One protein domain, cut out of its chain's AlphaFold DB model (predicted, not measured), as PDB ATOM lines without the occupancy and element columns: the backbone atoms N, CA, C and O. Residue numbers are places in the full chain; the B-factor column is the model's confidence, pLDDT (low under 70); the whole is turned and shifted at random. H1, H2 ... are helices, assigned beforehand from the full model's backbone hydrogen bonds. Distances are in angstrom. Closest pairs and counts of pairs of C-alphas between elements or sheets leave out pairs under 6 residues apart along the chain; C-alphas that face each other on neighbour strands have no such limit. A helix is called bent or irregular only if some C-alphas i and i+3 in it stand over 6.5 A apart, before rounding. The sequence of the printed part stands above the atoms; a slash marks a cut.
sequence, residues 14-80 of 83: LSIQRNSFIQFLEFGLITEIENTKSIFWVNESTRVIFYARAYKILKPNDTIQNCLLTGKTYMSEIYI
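Overview. This is residues 14 to 80 of the 83 residues of the protein "RNA polymerase b-subunit" of Pedobesia claviformis (UniProt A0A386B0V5). Look first for one long kinked helix, H1, which opens like one arm of a V from a thin strip of extended chain. The strip's two runs come together where residues 56 to 57 pair antiparallel with residues 78 to 79; the short helix H2 sits at one end of the model, and residues 41 to 46 stick out at the other. The printed part has 67 residues with two named helices, H1 then H2, and no named strand; the class is all helix, though the helices hold 28 residues, under half. The whole is only just loose, close to extended, with a radius of gyration of the C-alphas of 16.1 A, and elongated, spanning 48 by 28 by 16 A.

Arrangement. Begin with H1, residues 15 to 35, which has a kink of 37 degrees near residue 27. It is irregular, with C-alphas 26 and 29 7.0 A apart, and 15 of its 17 O i to N i+4 pairs are within hydrogen-bond range. In H2, residues 64 to 70, every such pair is within range. H1 and H2 are apart, with no C-alpha of the one within 8 A of the other.

Along the chain. Find C-alpha 15 at (233.932, 248.201, 206.908); from there H1 runs 27.8 A to C-alpha 35 at (226.357, 266.689, 187.609). H2 ends at C-alpha 70, at (206.647, 239.972, 203.079).

Size, cuts and confidence. The C-alphas farthest apart are those of Ser 45 and Leu 69, 48.4 A. Residues 14 to 19, of which 15 to 19 belong to H1, stand free, as do residues 41 to 46. The link from H1 to H2 is long, with 28 residues, and the printed part has no cut. Look for pLDDT under 70 at residues 37 to 46; the mean of the printed part is 88.1.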
ATOM      1  N   LEU A  14     233.319 244.031 206.956       85.62
ATOM      2  CA  LEU A  14     232.140 244.801 206.564       85.62
ATOM      3  C   LEU A  14     232.420 246.304 206.459       85.62
ATOM      4  O   LEU A  14     231.601 247.021 205.882       85.62
ATOM      5  N   SER A  15     233.557 246.785 206.973       90.19
ATOM      6  CA  SER A  15     233.932 248.201 206.908       90.19
ATOM      7  C   SER A  15     233.927 248.727 205.476       90.19
ATOM      8  O   SER A  15     233.395 249.803 205.235       90.19
ATOM      9  N   ILE A  16     234.408 247.940 204.509       90.56
ATOM     10  CA  ILE A  16     234.436 248.317 203.090       90.56
ATOM     11  C   ILE A  16     233.017 248.613 202.584       90.56
ATOM     12  O   ILE A  16     232.791 249.635 201.942       90.56
ATOM     13  N   GLN A  17     232.047 247.758 202.920       92.81
ATOM     14  CA  GLN A  17     230.657 247.925 202.488       92.81
ATOM     15  C   GLN A  17     229.988 249.114 203.180       92.81
ATOM     16  O   GLN A  17     229.343 249.930 202.523       92.81
ATOM     17  N   ARG A  18     230.171 249.259 204.499       94.56
ATOM     18  CA  ARG A  18     229.566 250.365 205.257       94.56
ATOM     19  C   ARG A  18     230.154 251.715 204.859       94.56
ATOM     20  O   ARG A  18     229.397 252.652 204.638       94.56
ATOM     21  N   ASN A  19     231.475 251.801 204.714       95.94
ATOM     22  CA  ASN A  19     232.159 253.035 204.331       95.94
ATOM     23  C   ASN A  19     231.798 253.443 202.902       95.94
ATOM     24  O   ASN A  19     231.499 254.610 202.674       95.94
ATOM     25  N   SER A  20     231.761 252.491 201.964       97.12
ATOM     26  CA  SER A  20     231.326 252.753 200.587       97.12
ATOM     27  C   SER A  20     229.892 253.284 200.543       97.12
ATOM     28  O   SER A  20     229.620 254.303 199.911       97.12
ATOM     29  N   PHE A  21     228.974 252.651 201.281       96.44
ATOM     30  CA  PHE A  21     227.585 253.095 201.326       96.44
ATOM     31  C   PHE A  21     227.433 254.483 201.966       96.44
ATOM     32  O   PHE A  21     226.717 255.320 201.426       96.44
ATOM     33  N   ILE A  22     228.144 254.765 203.064       96.50
ATOM     34  CA  ILE A  22     228.158 256.099 203.688       96.50
ATOM     35  C   ILE A  22     228.698 257.144 202.707       96.50
ATOM     36  O   ILE A  22     228.052 258.168 202.512       96.50
ATOM     37  N   GLN A  23     229.813 256.868 202.024       98.00
ATOM     38  CA  GLN A  23     230.372 257.779 201.019       98.00
ATOM     39  C   GLN A  23     229.415 258.026 199.848       98.00
ATOM     40  O   GLN A  23     229.302 259.156 199.369       98.00
ATOM     41  N   PHE A  24     228.705 256.992 199.393       96.50
ATOM     42  CA  PHE A  24     227.669 257.139 198.377       96.50
ATOM     43  C   PHE A  24     226.560 258.086 198.844       96.50
ATOM     44  O   PHE A  24     226.181 258.978 198.088       96.50
ATOM     45  N   LEU A  25     226.070 257.929 200.077       95.06
ATOM     46  CA  LEU A  25     225.044 258.818 200.616       95.06
ATOM     47  C   LEU A  25     225.584 260.247 200.773       95.06
ATOM     48  O   LEU A  25     225.007 261.165 200.209       95.06
ATOM     49  N   GLU A  26     226.703 260.436 201.471       93.75
ATOM     50  CA  GLU A  26     227.230 261.762 201.824       93.75
ATOM     51  C   GLU A  26     227.741 262.571 200.627       93.75
ATOM     52  O   GLU A  26     227.627 263.796 200.620       93.75
ATOM     53  N   PHE A  27     228.311 261.908 199.617       95.38
ATOM     54  CA  PHE A  27     228.991 262.588 198.513       95.38
ATOM     55  C   PHE A  27     228.521 262.118 197.143       95.38
ATOM     56  O   PHE A  27     228.279 262.952 196.272       95.38
ATOM     57  N   GLY A  28     228.390 260.806 196.937       95.50
ATOM     58  CA  GLY A  28     228.079 260.237 195.622       95.50
ATOM     59  C   GLY A  28     226.747 260.739 195.068       95.50
ATOM     60  O   GLY A  28     226.690 261.260 193.958       95.50
ATOM     61  N   LEU A  29     225.690 260.664 195.874       93.44
ATOM     62  CA  LEU A  29     224.342 261.062 195.478       93.44
ATOM     63  C   LEU A  29     224.251 262.568 195.192       93.44
ATOM     64  O   LEU A  29     223.658 262.968 194.194       93.44
ATOM     65  N   ILE A  30     224.894 263.400 196.018       93.44
ATOM     66  CA  ILE A  30     224.971 264.850 195.787       93.44
ATOM     67  C   ILE A  30     225.711 265.142 194.481       93.44
ATOM     68  O   ILE A  30     225.216 265.913 193.662       93.44
ATOM     69  N   THR A  31     226.864 264.503 194.276       94.31
ATOM     70  CA  THR A  31     227.713 264.700 193.095       94.31
ATOM     71  C   THR A  31     226.955 264.359 191.818       94.31
ATOM     72  O   THR A  31     226.951 265.151 190.882       94.31
ATOM     73  N   GLU A  32     226.251 263.227 191.789       92.12
ATOM     74  CA  GLU A  32     225.474 262.827 190.616       92.12
ATOM     75  C   GLU A  32     224.301 263.772 190.332       92.12
ATOM     76  O   GLU A  32     224.090 264.173 189.186       92.12
ATOM     77  N   ILE A  33     223.572 264.219 191.361       89.00
ATOM     78  CA  ILE A  33     222.477 265.183 191.165       89.00
ATOM     79  C   ILE A  33     223.020 266.529 190.657       89.00
ATOM     80  O   ILE A  33     222.444 267.110 189.736       89.00
ATOM     81  N   GLU A  34     224.131 267.025 191.213       87.75
ATOM     82  CA  GLU A  34     224.773 268.270 190.766       87.75
ATOM     83  C   GLU A  34     225.318 268.146 189.327       87.75
ATOM     84  O   GLU A  34     225.171 269.076 188.527       87.75
ATOM     85  N   ASN A  35     225.874 266.986 188.962       87.00
ATOM     86  CA  ASN A  35     226.357 266.689 187.609       87.00
ATOM     87  C   ASN A  35     225.228 266.625 186.577       87.00
ATOM     88  O   ASN A  35     225.435 266.989 185.420       87.00
ATOM     89  N   THR A  36     224.023 266.233 186.998       77.12
ATOM     90  CA  THR A  36     222.842 266.119 186.126       77.12
ATOM     91  C   THR A  36     222.306 267.487 185.659       77.12
ATOM     92  O   THR A  36     221.372 267.521 184.865       77.12
ATOM     93  N   LYS A  37     222.889 268.612 186.125       59.84
ATOM     94  CA  LYS A  37     222.674 270.009 185.679       59.84
ATOM     95  C   LYS A  37     221.326 270.258 184.986       59.84
ATOM     96  O   LYS A  37     221.238 270.195 183.767       59.84
ATOM     97  N   SER A  38     220.318 270.614 185.791       57.56
ATOM     98  CA  SER A  38     218.972 271.063 185.386       57.56
ATOM     99  C   SER A  38     218.342 270.235 184.263       57.56
ATOM    100  O   SER A  38     218.561 270.494 183.081       57.56
ATOM    101  N   ILE A  39     217.492 269.280 184.631       58.50
ATOM    102  CA  ILE A  39     216.663 268.559 183.666       58.50
ATOM    103  C   ILE A  39     215.685 269.576 183.055       58.50
ATOM    104  O   ILE A  39     214.716 269.990 183.691       58.50
ATOM    105  N   PHE A  40     215.979 270.046 181.843       52.09
ATOM    106  CA  PHE A  40     215.094 270.913 181.071       52.09
ATOM    107  C   PHE A  40     213.963 270.059 180.490       52.09
ATOM    108  O   PHE A  40     214.165 269.374 179.495       52.09
ATOM    109  N   TRP A  41     212.785 270.068 181.108       51.78
ATOM    110  CA  TRP A  41     211.548 269.527 180.529       51.78
ATOM    111  C   TRP A  41     210.398 270.329 181.155       51.78
ATOM    112  O   TRP A  41     210.324 270.433 182.373       51.78
ATOM    113  N   VAL A  42     209.569 271.080 180.426       50.28
ATOM    114  CA  VAL A  42     208.529 270.620 179.482       50.28
ATOM    115  C   VAL A  42     208.408 271.542 178.250       50.28
ATOM    116  O   VAL A  42     207.739 271.179 177.298       50.28
ATOM    117  N   ASN A  43     209.082 272.698 178.238       54.53
ATOM    118  CA  ASN A  43     209.214 273.652 177.127       54.53
ATOM    119  C   ASN A  43     210.463 274.515 177.397       54.53
ATOM    120  O   ASN A  43     210.856 274.650 178.557       54.53
ATOM    121  N   GLU A  44     211.074 275.131 176.377       61.03
ATOM    122  CA  GLU A  44     212.322 275.930 176.482       61.03
ATOM    123  C   GLU A  44     212.293 277.061 177.540       61.03
ATOM    124  O   GLU A  44     213.329 277.625 177.890       61.03
ATOM    125  N   SER A  45     211.117 277.376 178.092       69.38
ATOM    126  CA  SER A  45     210.881 278.401 179.109       69.38
ATOM    127  C   SER A  45     210.930 277.926 180.568       69.38
ATOM    128  O   SER A  45     210.898 278.772 181.460       69.38
ATOM    129  N   THR A  46     210.954 276.619 180.854       69.19
ATOM    130  CA  THR A  46     210.834 276.105 182.236       69.19
ATOM    131  C   THR A  46     212.070 275.307 182.636       69.19
ATOM    132  O   THR A  46     212.446 274.340 181.977       69.19
ATOM    133  N   ARG A  47     212.706 275.711 183.740       73.19
ATOM    134  CA  ARG A  47     213.883 275.053 184.313       73.19
ATOM    135  C   ARG A  47     213.535 274.537 185.701       73.19
ATOM    136  O   ARG A  47     213.062 275.320 186.511       73.19
ATOM    137  N   VAL A  48     213.838 273.267 185.959       80.56
ATOM    138  CA  VAL A  48     213.833 272.699 187.310       80.56
ATOM    139  C   VAL A  48     215.252 272.749 187.862       80.56
ATOM    140  O   VAL A  48     216.201 272.276 187.227       80.56
ATOM    141  N   ILE A  49     215.404 273.337 189.041       84.06
ATOM    142  CA  ILE A  49     216.674 273.465 189.749       84.06
ATOM    143  C   ILE A  49     216.635 272.552 190.971       84.06
ATOM    144  O   ILE A  49     215.854 272.773 191.890       84.06
ATOM    145  N   PHE A  50     217.499 271.536 190.999       87.81
ATOM    146  CA  PHE A  50     217.639 270.637 192.145       87.81
ATOM    147  C   PHE A  50     218.608 271.208 193.183       87.81
ATOM    148  O   PHE A  50     219.746 271.552 192.859       87.81
ATOM    149  N   TYR A  51     218.200 271.220 194.452       90.50
ATOM    150  CA  TYR A  51     219.073 271.554 195.578       90.50
ATOM    151  C   TYR A  51     219.646 270.279 196.195       90.50
ATOM    152  O   TYR A  51     219.258 269.871 197.291       90.50
ATOM    153  N   ALA A  52     220.580 269.651 195.477       90.75
ATOM    154  CA  ALA A  52     221.164 268.353 195.822       90.75
ATOM    155  C   ALA A  52     221.628 268.268 197.281       90.75
ATOM    156  O   ALA A  52     221.278 267.329 197.979       90.75
ATOM    157  N   ARG A  53     222.343 269.281 197.783       92.69
ATOM    158  CA  ARG A  53     222.878 269.304 199.159       92.69
ATOM    159  C   ARG A  53     221.821 269.383 200.259       92.69
ATOM    160  O   ARG A  53     222.131 269.115 201.413       92.69
ATOM    161  N   ALA A  54     220.598 269.781 199.920       93.69
ATOM    162  CA  ALA A  54     219.485 269.883 200.858       93.69
ATOM    163  C   ALA A  54     218.587 268.634 200.842       93.69
ATOM    164  O   ALA A  54     217.494 268.661 201.417       93.69
ATOM    165  N   TYR A  55     219.019 267.559 200.172       93.94
ATOM    166  CA  TYR A  55     218.266 266.316 200.138       93.94
ATOM    167  C   TYR A  55     218.133 265.693 201.535       93.94
ATOM    168  O   TYR A  55     218.967 265.886 202.421       93.94
ATOM    169  N   LYS A  56     217.055 264.940 201.742       94.94
ATOM    170  CA  LYS A  56     216.773 264.232 202.991       94.94
ATOM    171  C   LYS A  56     216.468 262.775 202.706       94.94
ATOM    172  O   LYS A  56     215.731 262.466 201.775       94.94
ATOM    173  N   ILE A  57     216.993 261.901 203.556       95.00
ATOM    174  CA  ILE A  57     216.660 260.479 203.587       95.00
ATOM    175  C   ILE A  57     215.792 260.256 204.821       95.00
ATOM    176  O   ILE A  57     216.171 260.668 205.922       95.00
ATOM    177  N   LEU A  58     214.619 259.655 204.649       95.50
ATOM    178  CA  LEU A  58     213.784 259.276 205.787       95.50
ATOM    179  C   LEU A  58     214.322 258.009 206.465       95.50
ATOM    180  O   LEU A  58     215.330 257.432 206.072       95.50
ATOM    181  N   LYS A  59     213.691 257.583 207.556       94.31
ATOM    182  CA  LYS A  59     213.933 256.224 208.041       94.31
ATOM    183  C   LYS A  59     213.107 255.261 207.185       94.31
ATOM    184  O   LYS A  59     211.999 255.628 206.803       94.31
ATOM    185  N   PRO A  60     213.606 254.046 206.913       95.94
ATOM    186  CA  PRO A  60     212.802 253.000 206.298       95.94
ATOM    187  C   PRO A  60     211.476 252.800 207.034       95.94
ATOM    188  O   PRO A  60     211.445 252.757 208.265       95.94
ATOM    189  N   ASN A  61     210.392 252.685 206.267       94.12
ATOM    190  CA  ASN A  61     209.031 252.576 206.802       94.12
ATOM    191  C   ASN A  61     208.752 251.208 207.445       94.12
ATOM    192  O   ASN A  61     207.890 251.092 208.310       94.12
ATOM    193  N   ASP A  62     209.488 250.182 207.021       96.00
ATOM    194  CA  ASP A  62     209.361 248.809 207.496       96.00
ATOM    195  C   ASP A  62     210.659 248.342 208.162       96.00
ATOM    196  O   ASP A  62     211.740 248.870 207.910       96.00
ATOM    197  N   THR A  63     210.560 247.319 209.010       96.69
ATOM    198  CA  THR A  63     211.736 246.649 209.581       96.69
ATOM    199  C   THR A  63     212.317 245.637 208.598       96.69
ATOM    200  O   THR A  63     211.603 245.081 207.762       96.69
ATOM    201  N   ILE A  64     213.608 245.325 208.745       97.19
ATOM    202  CA  ILE A  64     214.286 244.300 207.933       97.19
ATOM    203  C   ILE A  64     213.535 242.962 208.012       97.19
ATOM    204  O   ILE A  64     213.334 242.300 206.997       97.19
ATOM    205  N   GLN A  65     213.080 242.577 209.207       97.94
ATOM    206  CA  GLN A  65     212.344 241.335 209.440       97.94
ATOM    207  C   GLN A  65     211.022 241.316 208.671       97.94
ATOM    208  O   GLN A  65     210.712 240.320 208.021       97.94
ATOM    209  N   ASN A  66     210.263 242.416 208.704       97.44
ATOM    210  CA  ASN A  66     209.000 242.489 207.979       97.44
ATOM    211  C   ASN A  66     209.216 242.456 206.460       97.44
ATOM    212  O   ASN A  66     208.509 241.740 205.755       97.44
ATOM    213  N   CYS A  67     210.229 243.167 205.954       98.00
ATOM    214  CA  CYS A  67     210.602 243.129 204.540       98.00
ATOM    215  C   CYS A  67     210.946 241.707 204.077       98.00
ATOM    216  O   CYS A  67     210.428 241.260 203.056       98.00
ATOM    217  N   LEU A  68     211.741 240.968 204.859       97.62
ATOM    218  CA  LEU A  68     212.077 239.573 204.567       97.62
ATOM    219  C   LEU A  68     210.835 238.670 204.527       97.62
ATOM    220  O   LEU A  68     210.678 237.897 203.586       97.62
ATOM    221  N   LEU A  69     209.942 238.782 205.517       98.19
ATOM    222  CA  LEU A  69     208.727 237.958 205.606       98.19
ATOM    223  C   LEU A  69     207.724 238.252 204.487       98.19
ATOM    224  O   LEU A  69     207.059 237.346 203.993       98.19
ATOM    225  N   THR A  70     207.606 239.519 204.097       97.25
ATOM    226  CA  THR A  70     206.647 239.972 203.079       97.25
ATOM    227  C   THR A  70     207.229 239.992 201.666       97.25
ATOM    228  O   THR A  70     206.518 240.341 200.726       97.25
ATOM    229  N   GLY A  71     208.506 239.630 201.497       97.19
ATOM    230  CA  GLY A  71     209.201 239.681 200.208       97.19
ATOM    231  C   GLY A  71     209.372 241.099 199.652       97.19
ATOM    232  O   GLY A  71     209.514 241.269 198.443       97.19
ATOM    233  N   LYS A  72     209.332 242.125 200.508       96.69
ATOM    234  CA  LYS A  72     209.511 243.530 200.120       96.69
ATOM    235  C   LYS A  72     210.979 243.940 200.189       96.69
ATOM    236  O   LYS A  72     211.745 243.455 201.019       96.69
ATOM    237  N   THR A  73     211.354 244.925 199.382       97.12
ATOM    238  CA  THR A  73     212.662 245.580 199.486       97.12
ATOM    239  C   THR A  73     212.719 246.468 200.728       97.12
ATOM    240  O   THR A  73     211.845 247.309 200.936       97.12
ATOM    241  N   TYR A  74     213.769 246.319 201.538       97.44
ATOM    242  CA  TYR A  74     214.073 247.264 202.614       97.44
ATOM    243  C   TYR A  74     214.644 248.547 202.002       97.44
ATOM    244  O   TYR A  74     215.769 248.553 201.504       97.44
ATOM    245  N   MET A  75     213.849 249.615 201.991       96.00
ATOM    246  CA  MET A  75     214.186 250.875 201.328       96.00
ATOM    247  C   MET A  75     213.853 252.089 202.191       96.00
ATOM    248  O   MET A  75     213.039 252.013 203.111       96.00
ATOM    249  N   SER A  76     214.460 253.219 201.839       95.56
ATOM    250  CA  SER A  76     214.099 254.533 202.355       95.56
ATOM    251  C   SER A  76     213.693 255.459 201.219       95.56
ATOM    252  O   SER A  76     214.204 255.356 200.105       95.56
ATOM    253  N   GLU A  77     212.822 256.406 201.535       95.50
ATOM    254  CA  GLU A  77     212.472 257.513 200.654       95.50
ATOM    255  C   GLU A  77     213.555 258.596 200.696       95.50
ATOM    256  O   GLU A  77     214.187 258.832 201.735       95.50
ATOM    257  N   ILE A  78     213.761 259.242 199.548       93.94
ATOM    258  CA  ILE A  78     214.718 260.326 199.335       93.94
ATOM    259  C   ILE A  78     213.940 261.534 198.810       93.94
ATOM    260  O   ILE A  78     213.243 261.436 197.804       93.94
ATOM    261  N   TYR A  79     214.079 262.675 199.479       94.62
ATOM    262  CA  TYR A  79     213.439 263.936 199.109       94.62
ATOM    263  C   TYR A  79     214.491 264.951 198.697       94.62
ATOM    264  O   TYR A  79     215.434 265.187 199.448       94.62
ATOM    265  N   ILE A  80     214.312 265.586 197.540       92.00
ATOM    266  CA  ILE A  80     215.215 266.617 197.022       92.00
ATOM    267  C   ILE A  80     214.382 267.878 196.768       92.00
ATOM    268  O   ILE A  80     213.422 267.811 195.999       92.00
TER     269      ILE A  80